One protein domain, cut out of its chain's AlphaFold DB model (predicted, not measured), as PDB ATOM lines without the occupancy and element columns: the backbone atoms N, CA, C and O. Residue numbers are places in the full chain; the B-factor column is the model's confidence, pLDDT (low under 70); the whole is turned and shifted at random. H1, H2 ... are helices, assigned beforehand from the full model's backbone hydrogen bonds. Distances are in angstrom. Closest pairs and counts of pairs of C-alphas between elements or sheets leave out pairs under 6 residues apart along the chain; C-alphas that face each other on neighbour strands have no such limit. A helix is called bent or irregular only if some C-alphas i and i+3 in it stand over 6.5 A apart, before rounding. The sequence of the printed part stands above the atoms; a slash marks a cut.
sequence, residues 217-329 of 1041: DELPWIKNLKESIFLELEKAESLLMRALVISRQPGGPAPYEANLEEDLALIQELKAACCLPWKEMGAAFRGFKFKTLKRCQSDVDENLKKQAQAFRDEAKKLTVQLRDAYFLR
ATOM      1  N   ASP A 217     160.520 116.957 197.354       87.50
ATOM      2  CA  ASP A 217     159.419 117.318 198.252       87.50
ATOM      3  C   ASP A 217     158.835 116.136 199.052       87.50
ATOM      4  O   ASP A 217     158.162 116.364 200.056       87.50
ATOM      5  N   GLU A 218     159.098 114.892 198.640       86.94
ATOM      6  CA  GLU A 218     158.680 113.678 199.355       86.94
ATOM      7  C   GLU A 218     159.657 113.285 200.472       86.94
ATOM      8  O   GLU A 218     159.322 112.467 201.330       86.94
ATOM      9  N   LEU A 219     160.855 113.880 200.504       87.81
ATOM     10  CA  LEU A 219     161.805 113.653 201.586       87.81
ATOM     11  C   LEU A 219     161.269 114.248 202.901       87.81
ATOM     12  O   LEU A 219     160.798 115.392 202.921       87.81
ATOM     13  N   PRO A 220     161.449 113.554 204.041       87.12
ATOM     14  CA  PRO A 220     160.883 113.971 205.328       87.12
ATOM     15  C   PRO A 220     161.401 115.335 205.815       87.12
ATOM     16  O   PRO A 220     160.748 116.010 206.607       87.12
ATOM     17  N   TRP A 221     162.566 115.769 205.328       91.62
ATOM     18  CA  TRP A 221     163.251 116.978 205.788       91.62
ATOM     19  C   TRP A 221     162.846 118.262 205.048       91.62
ATOM     20  O   TRP A 221     163.029 119.356 205.590       91.62
ATOM     21  N   ILE A 222     162.298 118.172 203.826       90.94
ATOM     22  CA  ILE A 222     162.073 119.354 202.973       90.94
ATOM     23  C   ILE A 222     161.028 120.301 203.560       90.94
ATOM     24  O   ILE A 222     161.207 121.518 203.503       90.94
ATOM     25  N   LYS A 223     159.970 119.774 204.185       89.56
ATOM     26  CA  LYS A 223     158.945 120.602 204.836       89.56
ATOM     27  C   LYS A 223     159.557 121.526 205.897       89.56
ATOM     28  O   LYS A 223     159.317 122.732 205.876       89.56
ATOM     29  N   ASN A 224     160.389 120.975 206.780       88.12
ATOM     30  CA  ASN A 224     161.064 121.726 207.841       88.12
ATOM     31  C   ASN A 224     162.099 122.718 207.286       88.12
ATOM     32  O   ASN A 224     162.269 123.803 207.841       88.12
ATOM     33  N   LEU A 225     162.775 122.374 206.183       91.25
ATOM     34  CA  LEU A 225     163.706 123.278 205.503       91.25
ATOM     35  C   LEU A 225     162.995 124.468 204.861       91.25
ATOM     36  O   LEU A 225     163.438 125.599 205.035       91.25
ATOM     37  N   LYS A 226     161.876 124.244 204.166       92.81
ATOM     38  CA  LYS A 226     161.065 125.330 203.598       92.81
ATOM     39  C   LYS A 226     160.594 126.295 204.677       92.81
ATOM     40  O   LYS A 226     160.694 127.507 204.503       92.81
ATOM     41  N   GLU A 227     160.153 125.763 205.815       88.31
ATOM     42  CA  GLU A 227     159.774 126.578 206.966       88.31
ATOM     43  C   GLU A 227     160.956 127.401 207.514       88.31
ATOM     44  O   GLU A 227     160.801 128.586 207.814       88.31
ATOM     45  N   SER A 228     162.146 126.797 207.596       88.81
ATOM     46  CA  SER A 228     163.381 127.482 207.995       88.81
ATOM     47  C   SER A 228     163.740 128.638 207.068       88.81
ATOM     48  O   SER A 228     164.006 129.750 207.521       88.81
ATOM     49  N   ILE A 229     163.722 128.382 205.762       92.56
ATOM     50  CA  ILE A 229     164.059 129.377 204.747       92.56
ATOM     51  C   ILE A 229     163.050 130.529 204.792       92.56
ATOM     52  O   ILE A 229     163.449 131.691 204.736       92.56
ATOM     53  N   PHE A 230     161.762 130.223 204.965       91.81
ATOM     54  CA  PHE A 230     160.715 131.231 205.109       91.81
ATOM     55  C   PHE A 230     160.972 132.171 206.300       91.81
ATOM     56  O   PHE A 230     160.892 133.387 206.136       91.81
ATOM     57  N   LEU A 231     161.343 131.635 207.468       86.50
ATOM     58  CA  LEU A 231     161.670 132.426 208.668       86.50
ATOM     59  C   LEU A 231     162.862 133.363 208.465       86.50
ATOM     60  O   LEU A 231     162.843 134.526 208.871       86.50
ATOM     61  N   GLU A 232     163.917 132.863 207.834       89.56
ATOM     62  CA  GLU A 232     165.100 133.668 207.538       89.56
ATOM     63  C   GLU A 232     164.756 134.772 206.513       89.56
ATOM     64  O   GLU A 232     165.183 135.921 206.653       89.56
ATOM     65  N   LEU A 233     163.882 134.500 205.537       92.69
ATOM     66  CA  LEU A 233     163.369 135.538 204.638       92.69
ATOM     67  C   LEU A 233     162.474 136.568 205.348       92.69
ATOM     68  O   LEU A 233     162.553 137.749 205.017       92.69
ATOM     69  N   GLU A 234     161.673 136.180 206.346       88.69
ATOM     70  CA  GLU A 234     160.944 137.136 207.202       88.69
ATOM     71  C   GLU A 234     161.891 138.076 207.944       88.69
ATOM     72  O   GLU A 234     161.613 139.270 208.098       88.69
ATOM     73  N   LYS A 235     163.052 137.563 208.359       86.06
ATOM     74  CA  LYS A 235     164.108 138.392 208.933       86.06
ATOM     75  C   LYS A 235     164.650 139.393 207.912       86.06
ATOM     76  O   LYS A 235     164.742 140.578 208.237       86.06
ATOM     77  N   ALA A 236     164.972 138.954 206.694       90.88
ATOM     78  CA  ALA A 236     165.415 139.855 205.624       90.88
ATOM     79  C   ALA A 236     164.366 140.927 205.295       90.88
ATOM     80  O   ALA A 236     164.710 142.102 205.167       90.88
ATOM     81  N   GLU A 237     163.090 140.547 205.230       90.75
ATOM     82  CA  GLU A 237     161.975 141.469 205.007       90.75
ATOM     83  C   GLU A 237     161.915 142.541 206.106       90.75
ATOM     84  O   GLU A 237     161.857 143.736 205.812       90.75
ATOM     85  N   SER A 238     162.011 142.132 207.376       83.94
ATOM     86  CA  SER A 238     162.002 143.057 208.514       83.94
ATOM     87  C   SER A 238     163.175 144.044 208.476       83.94
ATOM     88  O   SER A 238     162.988 145.236 208.736       83.94
ATOM     89  N   LEU A 239     164.375 143.581 208.111       86.19
ATOM     90  CA  LEU A 239     165.559 144.431 207.948       86.19
ATOM     91  C   LEU A 239     165.360 145.472 206.832       86.19
ATOM     92  O   LEU A 239     165.675 146.647 207.025       86.19
ATOM     93  N   LEU A 240     164.782 145.081 205.691       90.81
ATOM     94  CA  LEU A 240     164.515 145.998 204.576       90.81
ATOM     95  C   LEU A 240     163.414 147.012 204.895       90.81
ATOM     96  O   LEU A 240     163.577 148.196 204.601       90.81
ATOM     97  N   MET A 241     162.333 146.592 205.562       86.00
ATOM     98  CA  MET A 241     161.305 147.521 206.044       86.00
ATOM     99  C   MET A 241     161.903 148.577 206.984       86.00
ATOM    100  O   MET A 241     161.541 149.749 206.902       86.00
ATOM    101  N   ARG A 242     162.859 148.196 207.843       79.00
ATOM    102  CA  ARG A 242     163.573 149.143 208.719       79.00
ATOM    103  C   ARG A 242     164.448 150.110 207.934       79.00
ATOM    104  O   ARG A 242     164.382 151.312 208.179       79.00
ATOM    105  N   ALA A 243     165.230 149.606 206.980       87.88
ATOM    106  CA  ALA A 243     166.027 150.454 206.099       87.88
ATOM    107  C   ALA A 243     165.147 151.492 205.378       87.88
ATOM    108  O   ALA A 243     165.545 152.650 205.263       87.88
ATOM    109  N   LEU A 244     163.936 151.093 204.965       88.50
ATOM    110  CA  LEU A 244     162.964 151.955 204.291       88.50
ATOM    111  C   LEU A 244     162.375 153.031 205.217       88.50
ATOM    112  O   LEU A 244     162.157 154.167 204.797       88.50
ATOM    113  N   VAL A 245     162.127 152.701 206.489       84.31
ATOM    114  CA  VAL A 245     161.714 153.696 207.494       84.31
ATOM    115  C   VAL A 245     162.814 154.738 207.688       84.31
ATOM    116  O   VAL A 245     162.521 155.928 207.638       84.31
ATOM    117  N   ILE A 246     164.071 154.312 207.844       84.56
ATOM    118  CA  ILE A 246     165.217 155.218 208.025       84.56
ATOM    119  C   ILE A 246     165.434 156.098 206.792       84.56
ATOM    120  O   ILE A 246     165.686 157.292 206.932       84.56
ATOM    121  N   SER A 247     165.302 155.551 205.578       87.88
ATOM    122  CA  SER A 247     165.469 156.348 204.357       87.88
ATOM    123  C   SER A 247     164.428 157.459 204.212       87.88
ATOM    124  O   SER A 247     164.752 158.491 203.634       87.88
ATOM    125  N   ARG A 248     163.227 157.265 204.776       87.19
ATOM    126  CA  ARG A 248     162.104 158.219 204.744       87.19
ATOM    127  C   ARG A 248     162.132 159.258 205.874       87.19
ATOM    128  O   ARG A 248     161.299 160.163 205.886       87.19
ATOM    129  N   GLN A 249     163.038 159.131 206.845       84.00
ATOM    130  CA  GLN A 249     163.176 160.107 207.930       84.00
ATOM    131  C   GLN A 249     163.814 161.418 207.433       84.00
ATOM    132  O   GLN A 249     164.568 161.406 206.456       84.00
ATOM    133  N   PRO A 250     163.572 162.558 208.108       81.50
ATOM    134  CA  PRO A 250     164.296 163.798 207.831       81.50
ATOM    135  C   PRO A 250     165.817 163.583 207.930       81.50
ATOM    136  O   PRO A 250     166.304 163.096 208.944       81.50
ATOM    137  N   GLY A 251     166.562 163.923 206.873       82.06
ATOM    138  CA  GLY A 251     168.010 163.671 206.782       82.06
ATOM    139  C   GLY A 251     168.396 162.248 206.351       82.06
ATOM    140  O   GLY A 251     169.582 161.967 206.190       82.06
ATOM    141  N   GLY A 252     167.430 161.351 206.126       85.19
ATOM    142  CA  GLY A 252     167.659 159.995 205.629       85.19
ATOM    143  C   GLY A 252     168.026 159.932 204.135       85.19
ATOM    144  O   GLY A 252     167.785 160.876 203.375       85.19
ATOM    145  N   PRO A 253     168.623 158.818 203.662       89.19
ATOM    146  CA  PRO A 253     169.002 158.642 202.259       89.19
ATOM    147  C   PRO A 253     167.791 158.342 201.351       89.19
ATOM    148  O   PRO A 253     167.660 157.229 200.840       89.19
ATOM    149  N   ALA A 254     166.947 159.337 201.067       87.44
ATOM    150  CA  ALA A 254     165.774 159.193 200.189       87.44
ATOM    151  C   ALA A 254     166.053 158.509 198.821       87.44
ATOM    152  O   ALA A 254     165.229 157.712 198.368       87.44
ATOM    153  N   PRO A 255     167.218 158.699 198.153       89.69
ATOM    154  CA  PRO A 255     167.529 157.970 196.919       89.69
ATOM    155  C   PRO A 255     167.556 156.438 197.054       89.69
ATOM    156  O   PRO A 255     167.447 155.754 196.035       89.69
ATOM    157  N   TYR A 256     167.713 155.890 198.267       92.50
ATOM    158  CA  TYR A 256     167.689 154.444 198.507       92.50
ATOM    159  C   TYR A 256     166.285 153.851 198.469       92.50
ATOM    160  O   TYR A 256     166.179 152.656 198.216       92.50
ATOM    161  N   GLU A 257     165.229 154.645 198.658       90.38
ATOM    162  CA  GLU A 257     163.853 154.142 198.780       90.38
ATOM    163  C   GLU A 257     163.465 153.223 197.621       90.38
ATOM    164  O   GLU A 257     163.077 152.086 197.847       90.38
ATOM    165  N   ALA A 258     163.700 153.655 196.378       91.00
ATOM    166  CA  ALA A 258     163.392 152.843 195.201       91.00
ATOM    167  C   ALA A 258     164.182 151.521 195.155       91.00
ATOM    168  O   ALA A 258     163.667 150.517 194.678       91.00
ATOM    169  N   ASN A 259     165.436 151.504 195.629       94.94
ATOM    170  CA  ASN A 259     166.201 150.258 195.712       94.94
ATOM    171  C   ASN A 259     165.651 149.348 196.814       94.94
ATOM    172  O   ASN A 259     165.540 148.149 196.599       94.94
ATOM    173  N   LEU A 260     165.309 149.914 197.972       93.25
ATOM    174  CA  LEU A 260     164.800 149.171 199.123       93.25
ATOM    175  C   LEU A 260     163.400 148.601 198.872       93.25
ATOM    176  O   LEU A 260     163.133 147.485 199.296       93.25
ATOM    177  N   GLU A 261     162.529 149.323 198.165       94.62
ATOM    178  CA  GLU A 261     161.210 148.833 197.745       94.62
ATOM    179  C   GLU A 261     161.325 147.684 196.738       94.62
ATOM    180  O   GLU A 261     160.632 146.678 196.879       94.62
ATOM    181  N   GLU A 262     162.233 147.790 195.760       94.56
ATOM    182  CA  GLU A 262     162.528 146.690 194.834       94.56
ATOM    183  C   GLU A 262     163.107 145.472 195.568       94.56
ATOM    184  O   GLU A 262     162.664 144.349 195.344       94.56
ATOM    185  N   ASP A 263     164.074 145.682 196.465       95.81
ATOM    186  CA  ASP A 263     164.667 144.609 197.263       95.81
ATOM    187  C   ASP A 263     163.612 143.950 198.176       95.81
ATOM    188  O   ASP A 263     163.604 142.730 198.330       95.81
ATOM    189  N   LEU A 264     162.689 144.731 198.750       94.62
ATOM    190  CA  LEU A 264     161.593 144.227 199.580       94.62
ATOM    191  C   LEU A 264     160.623 143.363 198.764       94.62
ATOM    192  O   LEU A 264     160.266 142.273 199.209       94.62
ATOM    193  N   ALA A 265     160.247 143.815 197.564       95.38
ATOM    194  CA  ALA A 265     159.413 143.041 196.647       95.38
ATOM    195  C   ALA A 265     160.085 141.712 196.261       95.38
ATOM    196  O   ALA A 265     159.445 140.666 196.321       95.38
ATOM    197  N   LEU A 266     161.396 141.727 195.980       95.69
ATOM    198  CA  LEU A 266     162.172 140.510 195.711       95.69
ATOM    199  C   LEU A 266     162.133 139.523 196.890       95.69
ATOM    200  O   LEU A 266     161.951 138.325 196.688       95.69
ATOM    201  N   ILE A 267     162.285 140.000 198.131       95.69
ATOM    202  CA  ILE A 267     162.181 139.127 199.311       95.69
ATOM    203  C   ILE A 267     160.767 138.552 199.453       95.69
ATOM    204  O   ILE A 267     160.625 137.367 199.753       95.69
ATOM    205  N   GLN A 268     159.725 139.345 199.205       94.94
ATOM    206  CA  GLN A 268     158.337 138.876 199.254       94.94
ATOM    207  C   GLN A 268     158.041 137.815 198.184       94.94
ATOM    208  O   GLN A 268     157.361 136.829 198.476       94.94
ATOM    209  N   GLU A 269     158.607 137.952 196.982       95.38
ATOM    210  CA  GLU A 269     158.548 136.928 195.932       95.38
ATOM    211  C   GLU A 269     159.238 135.625 196.368       95.38
ATOM    212  O   GLU A 269     158.652 134.547 196.247       95.38
ATOM    213  N   LEU A 270     160.441 135.703 196.949       95.75
ATOM    214  CA  LEU A 270     161.149 134.526 197.477       95.75
ATOM    215  C   LEU A 270     160.383 133.852 198.626       95.75
ATOM    216  O   LEU A 270     160.368 132.622 198.726       95.75
ATOM    217  N   LYS A 271     159.707 134.631 199.480       94.69
ATOM    218  CA  LYS A 271     158.835 134.090 200.534       94.69
ATOM    219  C   LYS A 271     157.659 133.329 199.936       94.69
ATOM    220  O   LYS A 271     157.384 132.213 200.368       94.69
ATOM    221  N   ALA A 272     156.987 133.898 198.937       94.38
ATOM    222  CA  ALA A 272     155.890 133.227 198.244       94.38
ATOM    223  C   ALA A 272     156.361 131.934 197.550       94.38
ATOM    224  O   ALA A 272     155.657 130.924 197.580       94.38
ATOM    225  N   ALA A 273     157.585 131.930 197.009       94.50
ATOM    226  CA  ALA A 273     158.192 130.757 196.388       94.50
ATOM    227  C   ALA A 273     158.433 129.587 197.364       94.50
ATOM    228  O   ALA A 273     158.544 128.448 196.918       94.50
ATOM    229  N   CYS A 274     158.450 129.815 198.684       92.94
ATOM    230  CA  CYS A 274     158.573 128.740 199.680       92.94
ATOM    231  C   CYS A 274     157.387 127.753 199.652       92.94
ATOM    232  O   CYS A 274     157.512 126.628 200.137       92.94
ATOM    233  N   CYS A 275     156.248 128.151 199.071       92.19
ATOM    234  CA  CYS A 275     155.079 127.291 198.876       92.19
ATOM    235  C   CYS A 275     155.149 126.439 197.594       92.19
ATOM    236  O   CYS A 275     154.323 125.544 197.421       92.19
ATOM    237  N   LEU A 276     156.101 126.709 196.695       93.06
ATOM    238  CA  LEU A 276     156.272 125.989 195.428       93.06
ATOM    239  C   LEU A 276     157.091 124.701 195.618       93.06
ATOM    240  O   LEU A 276     157.788 124.568 196.629       93.06
ATOM    241  N   PRO A 277     157.056 123.745 194.670       92.88
ATOM    242  CA  PRO A 277     157.953 122.587 194.667       92.88
ATOM    243  C   PRO A 277     159.434 122.987 194.770       92.88
ATOM    244  O   PRO A 277     159.833 124.055 194.299       92.88
ATOM    245  N   TRP A 278     160.272 122.129 195.360       91.00
ATOM    246  CA  TRP A 278     161.675 122.447 195.670       91.00
ATOM    247  C   TRP A 278     162.476 122.933 194.450       91.00
ATOM    248  O   TRP A 278     163.253 123.885 194.550       91.00
ATOM    249  N   LYS A 279     162.251 122.325 193.276       89.62
ATOM    250  CA  LYS A 279     162.914 122.717 192.018       89.62
ATOM    251  C   LYS A 279     162.547 124.144 191.581       89.62
ATOM    252  O   LYS A 279     163.425 124.910 191.188       89.62
ATOM    253  N   GLU A 280     161.274 124.525 191.688       91.19
ATOM    254  CA  GLU A 280     160.799 125.872 191.339       91.19
ATOM    255  C   GLU A 280     161.291 126.922 192.339       91.19
ATOM    256  O   GLU A 280     161.746 127.999 191.945       91.19
ATOM    257  N   MET A 281     161.287 126.576 193.630       93.25
ATOM    258  CA  MET A 281     161.877 127.403 194.682       93.25
ATOM    259  C   MET A 281     163.362 127.675 194.395       93.25
ATOM    260  O   MET A 281     163.798 128.826 194.420       93.25
ATOM    261  N   GLY A 282     164.132 126.645 194.030       90.94
ATOM    262  CA  GLY A 282     165.538 126.798 193.652       90.94
ATOM    263  C   GLY A 282     165.752 127.714 192.446       90.94
ATOM    264  O   GLY A 282     166.669 128.536 192.457       90.94
ATOM    265  N   ALA A 283     164.881 127.650 191.434       91.38
ATOM    266  CA  ALA A 283     164.943 128.550 190.283       91.38
ATOM    267  C   ALA A 283     164.752 130.026 190.684       91.38
ATOM    268  O   ALA A 283     165.515 130.884 190.233       91.38
ATOM    269  N   ALA A 284     163.809 130.319 191.587       92.75
ATOM    270  CA  ALA A 284     163.613 131.668 192.122       92.75
ATOM    271  C   ALA A 284     164.862 132.175 192.875       92.75
ATOM    272  O   ALA A 284     165.337 133.288 192.634       92.75
ATOM    273  N   PHE A 285     165.466 131.327 193.717       92.62
ATOM    274  CA  PHE A 285     166.689 131.658 194.458       92.62
ATOM    275  C   PHE A 285     167.935 131.813 193.570       92.62
ATOM    276  O   PHE A 285     168.848 132.564 193.912       92.62
ATOM    277  N   ARG A 286     168.010 131.140 192.421       90.31
ATOM    278  CA  ARG A 286     169.103 131.350 191.455       90.31
ATOM    279  C   ARG A 286     168.910 132.615 190.615       90.31
ATOM    280  O   ARG A 286     169.896 133.199 190.170       90.31
ATOM    281  N   GLY A 287     167.663 133.047 190.423       86.56
ATOM    282  CA  GLY A 287     167.307 134.204 189.601       86.56
ATOM    283  C   GLY A 287     167.400 135.570 190.293       86.56
ATOM    284  O   GLY A 287     167.521 136.579 189.593       86.56
ATOM    285  N   PHE A 288     167.354 135.650 191.630       90.00
ATOM    286  CA  PHE A 288     167.319 136.955 192.309       90.00
ATOM    287  C   PHE A 288     168.649 137.720 192.210       90.00
ATOM    288  O   PHE A 288     169.746 137.153 192.236       90.00
ATOM    289  N   LYS A 289     168.561 139.054 192.163       90.94
ATOM    290  CA  LYS A 289     169.735 139.936 192.165       90.94
ATOM    291  C   LYS A 289     169.420 141.298 192.778       90.94
ATOM    292  O   LYS A 289     168.652 142.072 192.218       90.94
ATOM    293  N   PHE A 290     170.109 141.630 193.869       91.31
ATOM    294  CA  PHE A 290     170.079 142.972 194.460       91.31
ATOM    295  C   PHE A 290     170.776 143.974 193.535       91.31
ATOM    296  O   PHE A 290     171.934 143.770 193.144       91.31
ATOM    297  N   LYS A 291     170.107 145.085 193.213       91.19
ATOM    298  CA  LYS A 291     170.701 146.158 192.399       91.19
ATOM    299  C   LYS A 291     171.714 146.978 193.203       91.19
ATOM    300  O   LYS A 291     171.761 146.931 194.433       91.19
ATOM    301  N   THR A 292     172.555 147.741 192.511       90.19
ATOM    302  CA  THR A 292     173.464 148.696 193.159       90.19
ATOM    303  C   THR A 292     172.665 149.871 193.724       90.19
ATOM    304  O   THR A 292     171.765 150.379 193.053       90.19
ATOM    305  N   LEU A 293     173.001 150.314 194.941       87.94
ATOM    306  CA  LEU A 293     172.381 151.490 195.554       87.94
ATOM    307  C   LEU A 293     172.640 152.750 194.719       87.94
ATOM    308  O   LEU A 293     173.760 152.984 194.253       87.94
ATOM    309  N   LYS A 294     171.610 153.585 194.560       87.62
ATOM    310  CA  LYS A 294     171.734 154.917 193.946       87.62
ATOM    311  C   LYS A 294     172.674 155.807 194.769       87.62
ATOM    312  O   LYS A 294     172.775 155.657 195.976       87.62
ATOM    313  N   ARG A 295     173.381 156.754 194.145       84.62
ATOM    314  CA  ARG A 295     174.250 157.694 194.885       84.62
ATOM    315  C   ARG A 295     173.407 158.728 195.648       84.62
ATOM    316  O   ARG A 295     172.463 159.273 195.085       84.62
ATOM    317  N   CYS A 296     173.785 159.021 196.891       79.50
ATOM    318  CA  CYS A 296     173.202 160.099 197.701       79.50
ATOM    319  C   CYS A 296     174.011 161.400 197.545       79.50
ATOM    320  O   CYS A 296     175.230 161.339 197.385       79.50
ATOM    321  N   GLN A 297     173.334 162.554 197.581       73.50
ATOM    322  CA  GLN A 297     173.960 163.889 197.587       73.50
ATOM    323  C   GLN A 297     174.405 164.293 199.012       73.50
ATOM    324  O   GLN A 297     174.172 163.543 199.955       73.50
ATOM    325  N   SER A 298     175.060 165.453 199.164       61.88
ATOM    326  CA  SER A 298     175.705 165.918 200.410       61.88
ATOM    327  C   SER A 298     174.766 166.272 201.572       61.88
ATOM    328  O   SER A 298     175.248 166.400 202.689       61.88
ATOM    329  N   ASP A 299     173.457 166.402 201.338       73.50
ATOM    330  CA  ASP A 299     172.464 166.813 202.353       73.50
ATOM    331  C   ASP A 299     171.882 165.636 203.171       73.50
ATOM    332  O   ASP A 299     170.800 165.742 203.746       73.50
ATOM    333  N   VAL A 300     172.571 164.491 203.212       83.00
ATOM    334  CA  VAL A 300     172.134 163.283 203.936       83.00
ATOM    335  C   VAL A 300     172.962 163.099 205.208       83.00
ATOM    336  O   VAL A 300     174.186 163.201 205.174       83.00
ATOM    337  N   ASP A 301     172.303 162.762 206.315       84.31
ATOM    338  CA  ASP A 301     172.966 162.366 207.556       84.31
ATOM    339  C   ASP A 301     173.750 161.058 207.333       84.31
ATOM    340  O   ASP A 301     173.190 159.998 207.028       84.31
ATOM    341  N   GLU A 302     175.075 161.127 207.482       84.12
ATOM    342  CA  GLU A 302     175.964 159.985 207.263       84.12
ATOM    343  C   GLU A 302     175.710 158.824 208.243       84.12
ATOM    344  O   GLU A 302     175.934 157.668 207.875       84.12
ATOM    345  N   ASN A 303     175.194 159.073 209.452       80.81
ATOM    346  CA  ASN A 303     174.817 158.002 210.377       80.81
ATOM    347  C   ASN A 303     173.560 157.271 209.897       80.81
ATOM    348  O   ASN A 303     173.572 156.041 209.832       80.81
ATOM    349  N   LEU A 304     172.505 157.994 209.503       81.75
ATOM    350  CA  LEU A 304     171.274 157.376 208.979       81.75
ATOM    351  C   LEU A 304     171.544 156.609 207.681       81.75
ATOM    352  O   LEU A 304     171.050 155.496 207.487       81.75
ATOM    353  N   LYS A 305     172.399 157.160 206.815       86.56
ATOM    354  CA  LYS A 305     172.859 156.489 205.597       86.56
ATOM    355  C   LYS A 305     173.582 155.178 205.894       86.56
ATOM    356  O   LYS A 305     173.230 154.158 205.299       86.56
ATOM    357  N   LYS A 306     174.547 155.176 206.821       86.62
ATOM    358  CA  LYS A 306     175.260 153.957 207.240       86.62
ATOM    359  C   LYS A 306     174.323 152.931 207.874       86.62
ATOM    360  O   LYS A 306     174.456 151.745 207.590       86.62
ATOM    361  N   GLN A 307     173.355 153.364 208.683       81.56
ATOM    362  CA  GLN A 307     172.368 152.466 209.290       81.56
ATOM    363  C   GLN A 307     171.474 151.795 208.237       81.56
ATOM    364  O   GLN A 307     171.332 150.573 208.246       81.56
ATOM    365  N   ALA A 308     170.919 152.565 207.293       87.62
ATOM    366  CA  ALA A 308     170.094 152.016 206.215       87.62
ATOM    367  C   ALA A 308     170.883 151.037 205.323       87.62
ATOM    368  O   ALA A 308     170.365 149.978 204.961       87.62
ATOM    369  N   GLN A 309     172.148 151.355 205.011       91.00
ATOM    370  CA  GLN A 309     173.046 150.443 204.294       91.00
ATOM    371  C   GLN A 309     173.295 149.155 205.078       91.00
ATOM    372  O   GLN A 309     173.140 148.077 204.514       91.00
ATOM    373  N   ALA A 310     173.608 149.252 206.372       87.56
ATOM    374  CA  ALA A 310     173.896 148.090 207.207       87.56
ATOM    375  C   ALA A 310     172.723 147.097 207.250       87.56
ATOM    376  O   ALA A 310     172.935 145.899 207.065       87.56
ATOM    377  N   PHE A 311     171.485 147.578 207.414       87.00
ATOM    378  CA  PHE A 311     170.301 146.711 207.390       87.00
ATOM    379  C   PHE A 311     170.095 146.032 206.036       87.00
ATOM    380  O   PHE A 311     169.815 144.833 205.974       87.00
ATOM    381  N   ARG A 312     170.258 146.782 204.943       93.50
ATOM    382  CA  ARG A 312     170.152 146.231 203.591       93.50
ATOM    383  C   ARG A 312     171.230 145.186 203.317       93.50
ATOM    384  O   ARG A 312     170.934 144.142 202.739       93.50
ATOM    385  N   ASP A 313     172.467 145.461 203.711       93.88
ATOM    386  CA  ASP A 313     173.594 144.559 203.501       93.88
ATOM    387  C   ASP A 313     173.451 143.287 204.342       93.88
ATOM    388  O   ASP A 313     173.760 142.201 203.847       93.88
ATOM    389  N   GLU A 314     172.905 143.377 205.560       89.62
ATOM    390  CA  GLU A 314     172.547 142.200 206.358       89.62
ATOM    391  C   GLU A 314     171.444 141.373 205.680       89.62
ATOM    392  O   GLU A 314     171.605 140.159 205.542       89.62
ATOM    393  N   ALA A 315     170.371 142.009 205.194       92.00
ATOM    394  CA  ALA A 315     169.303 141.322 204.464       92.00
ATOM    395  C   ALA A 315     169.849 140.606 203.219       92.00
ATOM    396  O   ALA A 315     169.632 139.411 203.037       92.00
ATOM    397  N   LYS A 316     170.648 141.310 202.407       95.00
ATOM    398  CA  LYS A 316     171.305 140.751 201.222       95.00
ATOM    399  C   LYS A 316     172.217 139.579 201.581       95.00
ATOM    400  O   LYS A 316     172.180 138.552 200.903       95.00
ATOM    401  N   LYS A 317     173.047 139.724 202.619       94.56
ATOM    402  CA  LYS A 317     173.955 138.671 203.090       94.56
ATOM    403  C   LYS A 317     173.176 137.422 203.482       94.56
ATOM    404  O   LYS A 317     173.556 136.332 203.069       94.56
ATOM    405  N   LEU A 318     172.084 137.586 204.221       91.25
ATOM    406  CA  LEU A 318     171.220 136.492 204.644       91.25
ATOM    407  C   LEU A 318     170.593 135.776 203.436       91.25
ATOM    408  O   LEU A 318     170.718 134.560 203.319       91.25
ATOM    409  N   THR A 319     169.998 136.506 202.489       94.06
ATOM    410  CA  THR A 319     169.382 135.901 201.292       94.06
ATOM    411  C   THR A 319     170.403 135.167 200.420       94.06
ATOM    412  O   THR A 319     170.124 134.080 199.915       94.06
ATOM    413  N   VAL A 320     171.612 135.723 200.273       93.94
ATOM    414  CA  VAL A 320     172.721 135.066 199.564       93.94
ATOM    415  C   VAL A 320     173.166 133.798 200.294       93.94
ATOM    416  O   VAL A 320     173.329 132.770 199.649       93.94
ATOM    417  N   GLN A 321     173.284 133.826 201.623       93.19
ATOM    418  CA  GLN A 321     173.620 132.639 202.414       93.19
ATOM    419  C   GLN A 321     172.580 131.523 202.271       93.19
ATOM    420  O   GLN A 321     172.966 130.362 202.176       93.19
ATOM    421  N   LEU A 322     171.285 131.850 202.203       92.50
ATOM    422  CA  LEU A 322     170.231 130.862 201.946       92.50
ATOM    423  C   LEU A 322     170.385 130.222 200.561       92.50
ATOM    424  O   LEU A 322     170.347 129.000 200.435       92.50
ATOM    425  N   ARG A 323     170.614 131.031 199.520       93.12
ATOM    426  CA  ARG A 323     170.891 130.511 198.173       93.12
ATOM    427  C   ARG A 323     172.096 129.582 198.175       93.12
ATOM    428  O   ARG A 323     172.023 128.490 197.617       93.12
ATOM    429  N   ASP A 324     173.178 130.025 198.800       91.50
ATOM    430  CA  ASP A 324     174.449 129.319 198.773       91.50
ATOM    431  C   ASP A 324     174.388 128.006 199.568       91.50
ATOM    432  O   ASP A 324     174.956 127.004 199.146       91.50
ATOM    433  N   ALA A 325     173.633 127.978 200.668       88.81
ATOM    434  CA  ALA A 325     173.452 126.782 201.484       88.81
ATOM    435  C   ALA A 325     172.556 125.715 200.828       88.81
ATOM    436  O   ALA A 325     172.815 124.527 201.015       88.81
ATOM    437  N   TYR A 326     171.508 126.112 200.091       90.00
ATOM    438  CA  TYR A 326     170.449 125.181 199.663       90.00
ATOM    439  C   TYR A 326     170.310 124.993 198.146       90.00
ATOM    440  O   TYR A 326     169.872 123.928 197.714       90.00
ATOM    441  N   PHE A 327     170.661 125.994 197.328       90.62
ATOM    442  CA  PHE A 327     170.235 126.066 195.918       90.62
ATOM    443  C   PHE A 327     171.372 126.222 194.893       90.62
ATOM    444  O   PHE A 327     171.098 126.348 193.696       90.62
ATOM    445  N   LEU A 328     172.639 126.198 195.332       86.19
ATOM    446  CA  LEU A 328     173.801 126.113 194.430       86.19
ATOM    447  C   LEU A 328     173.965 124.730 193.787       86.19
ATOM    448  O   LEU A 328     174.550 124.635 192.713       86.19
ATOM    449  N   ARG A 329     173.463 123.686 194.450       86.06
ATOM    450  CA  ARG A 329     173.509 122.292 193.999       86.06
ATOM    451  C   ARG A 329     172.157 121.878 193.439       86.06
ATOM    452  O   ARG A 329     171.123 122.376 193.901       86.06
TER     453      ARG A 329
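This is residues 217 to 329 of the 1041 residues of the protein "DNA helicase" of Zhaonella formicivorans (UniProt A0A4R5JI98). A slim rod of helices: the long helix H1 has H2 and H4 side by side with it, the three centres making a triangle, and the short helix H3 packs on the last residues of H2 and H4 at one end of the rod. From H3, residues 288 to 301 run back along the rod with no named element, to the other end, where H4 begins. The printed part has 113 residues with four named helices, in the order H1, H2, H3, H4, and no named strand, and its class is all helix. It is only just compact, close to loose, with a radius of gyration of the C-alphas of 15.6 A, and its C-alphas span 55 by 20 by 19 A.

The longest helix is H1, residues 222 to 247, 37.2 A from first to last C-alpha; it begins with C-alpha 222 at (162.073, 119.354, 202.973). H4, residues 302 to 326, is 36.0 A long and ends with C-alpha 326 at (170.449, 125.181, 199.663). H2, residues 254 to 273, is 29.7 A long and begins with C-alpha 254 at (165.774, 159.193, 200.189); it is only just irregular, with C-alphas 255 and 258 6.8 A apart. H3, residues 278 to 287, is 14.4 A long.

The four helices form an up and down bundle, each running against the one before it in the chain. H1 touches H4, their closest C-alphas being those of Ala 236 and Ala 315 at 4.3 A, with a shallow tilt of 14 degrees, opposite ways. H1 also touches H2, a helical hairpin with a shallow tilt of 14 degrees; the closest C-alphas are those of Ser 247 and Ala 254, 5.1 A apart. H2 and H4 are close but not clearly touching, the closest C-alphas being those of Leu 260 and Arg 312 at 7.6 A, and they run the same way. H3 forms a helical hairpin with H2 at a shallow tilt of 18 degrees; H2 touches it with residues 270 to 273 alone, closest at the C-alphas of Ala 273 and Met 281, 5.3 A apart. H3 and H4 are a helical hairpin too, at a steep tilt of 40 degrees; H4 touches H3 with residues 323 to 326 alone, closest at the C-alphas of Phe 285 and Arg 323, 5.7 A apart. In H1, H3 and H4 every O i to N i+4 pair is within hydrogen-bond range; in H2 it is 14 of 16.

The two C-alphas farthest apart are those of Glu 218 and Asp 299, at 55.0 A. The printed part has no cut. The link from H3 to H4 is long, with 14 residues; that from H1 to H2 is short, and that from H2 to H3 is tight. The mean pLDDT of the printed part is 89.2, and residue 298 alone is under 70.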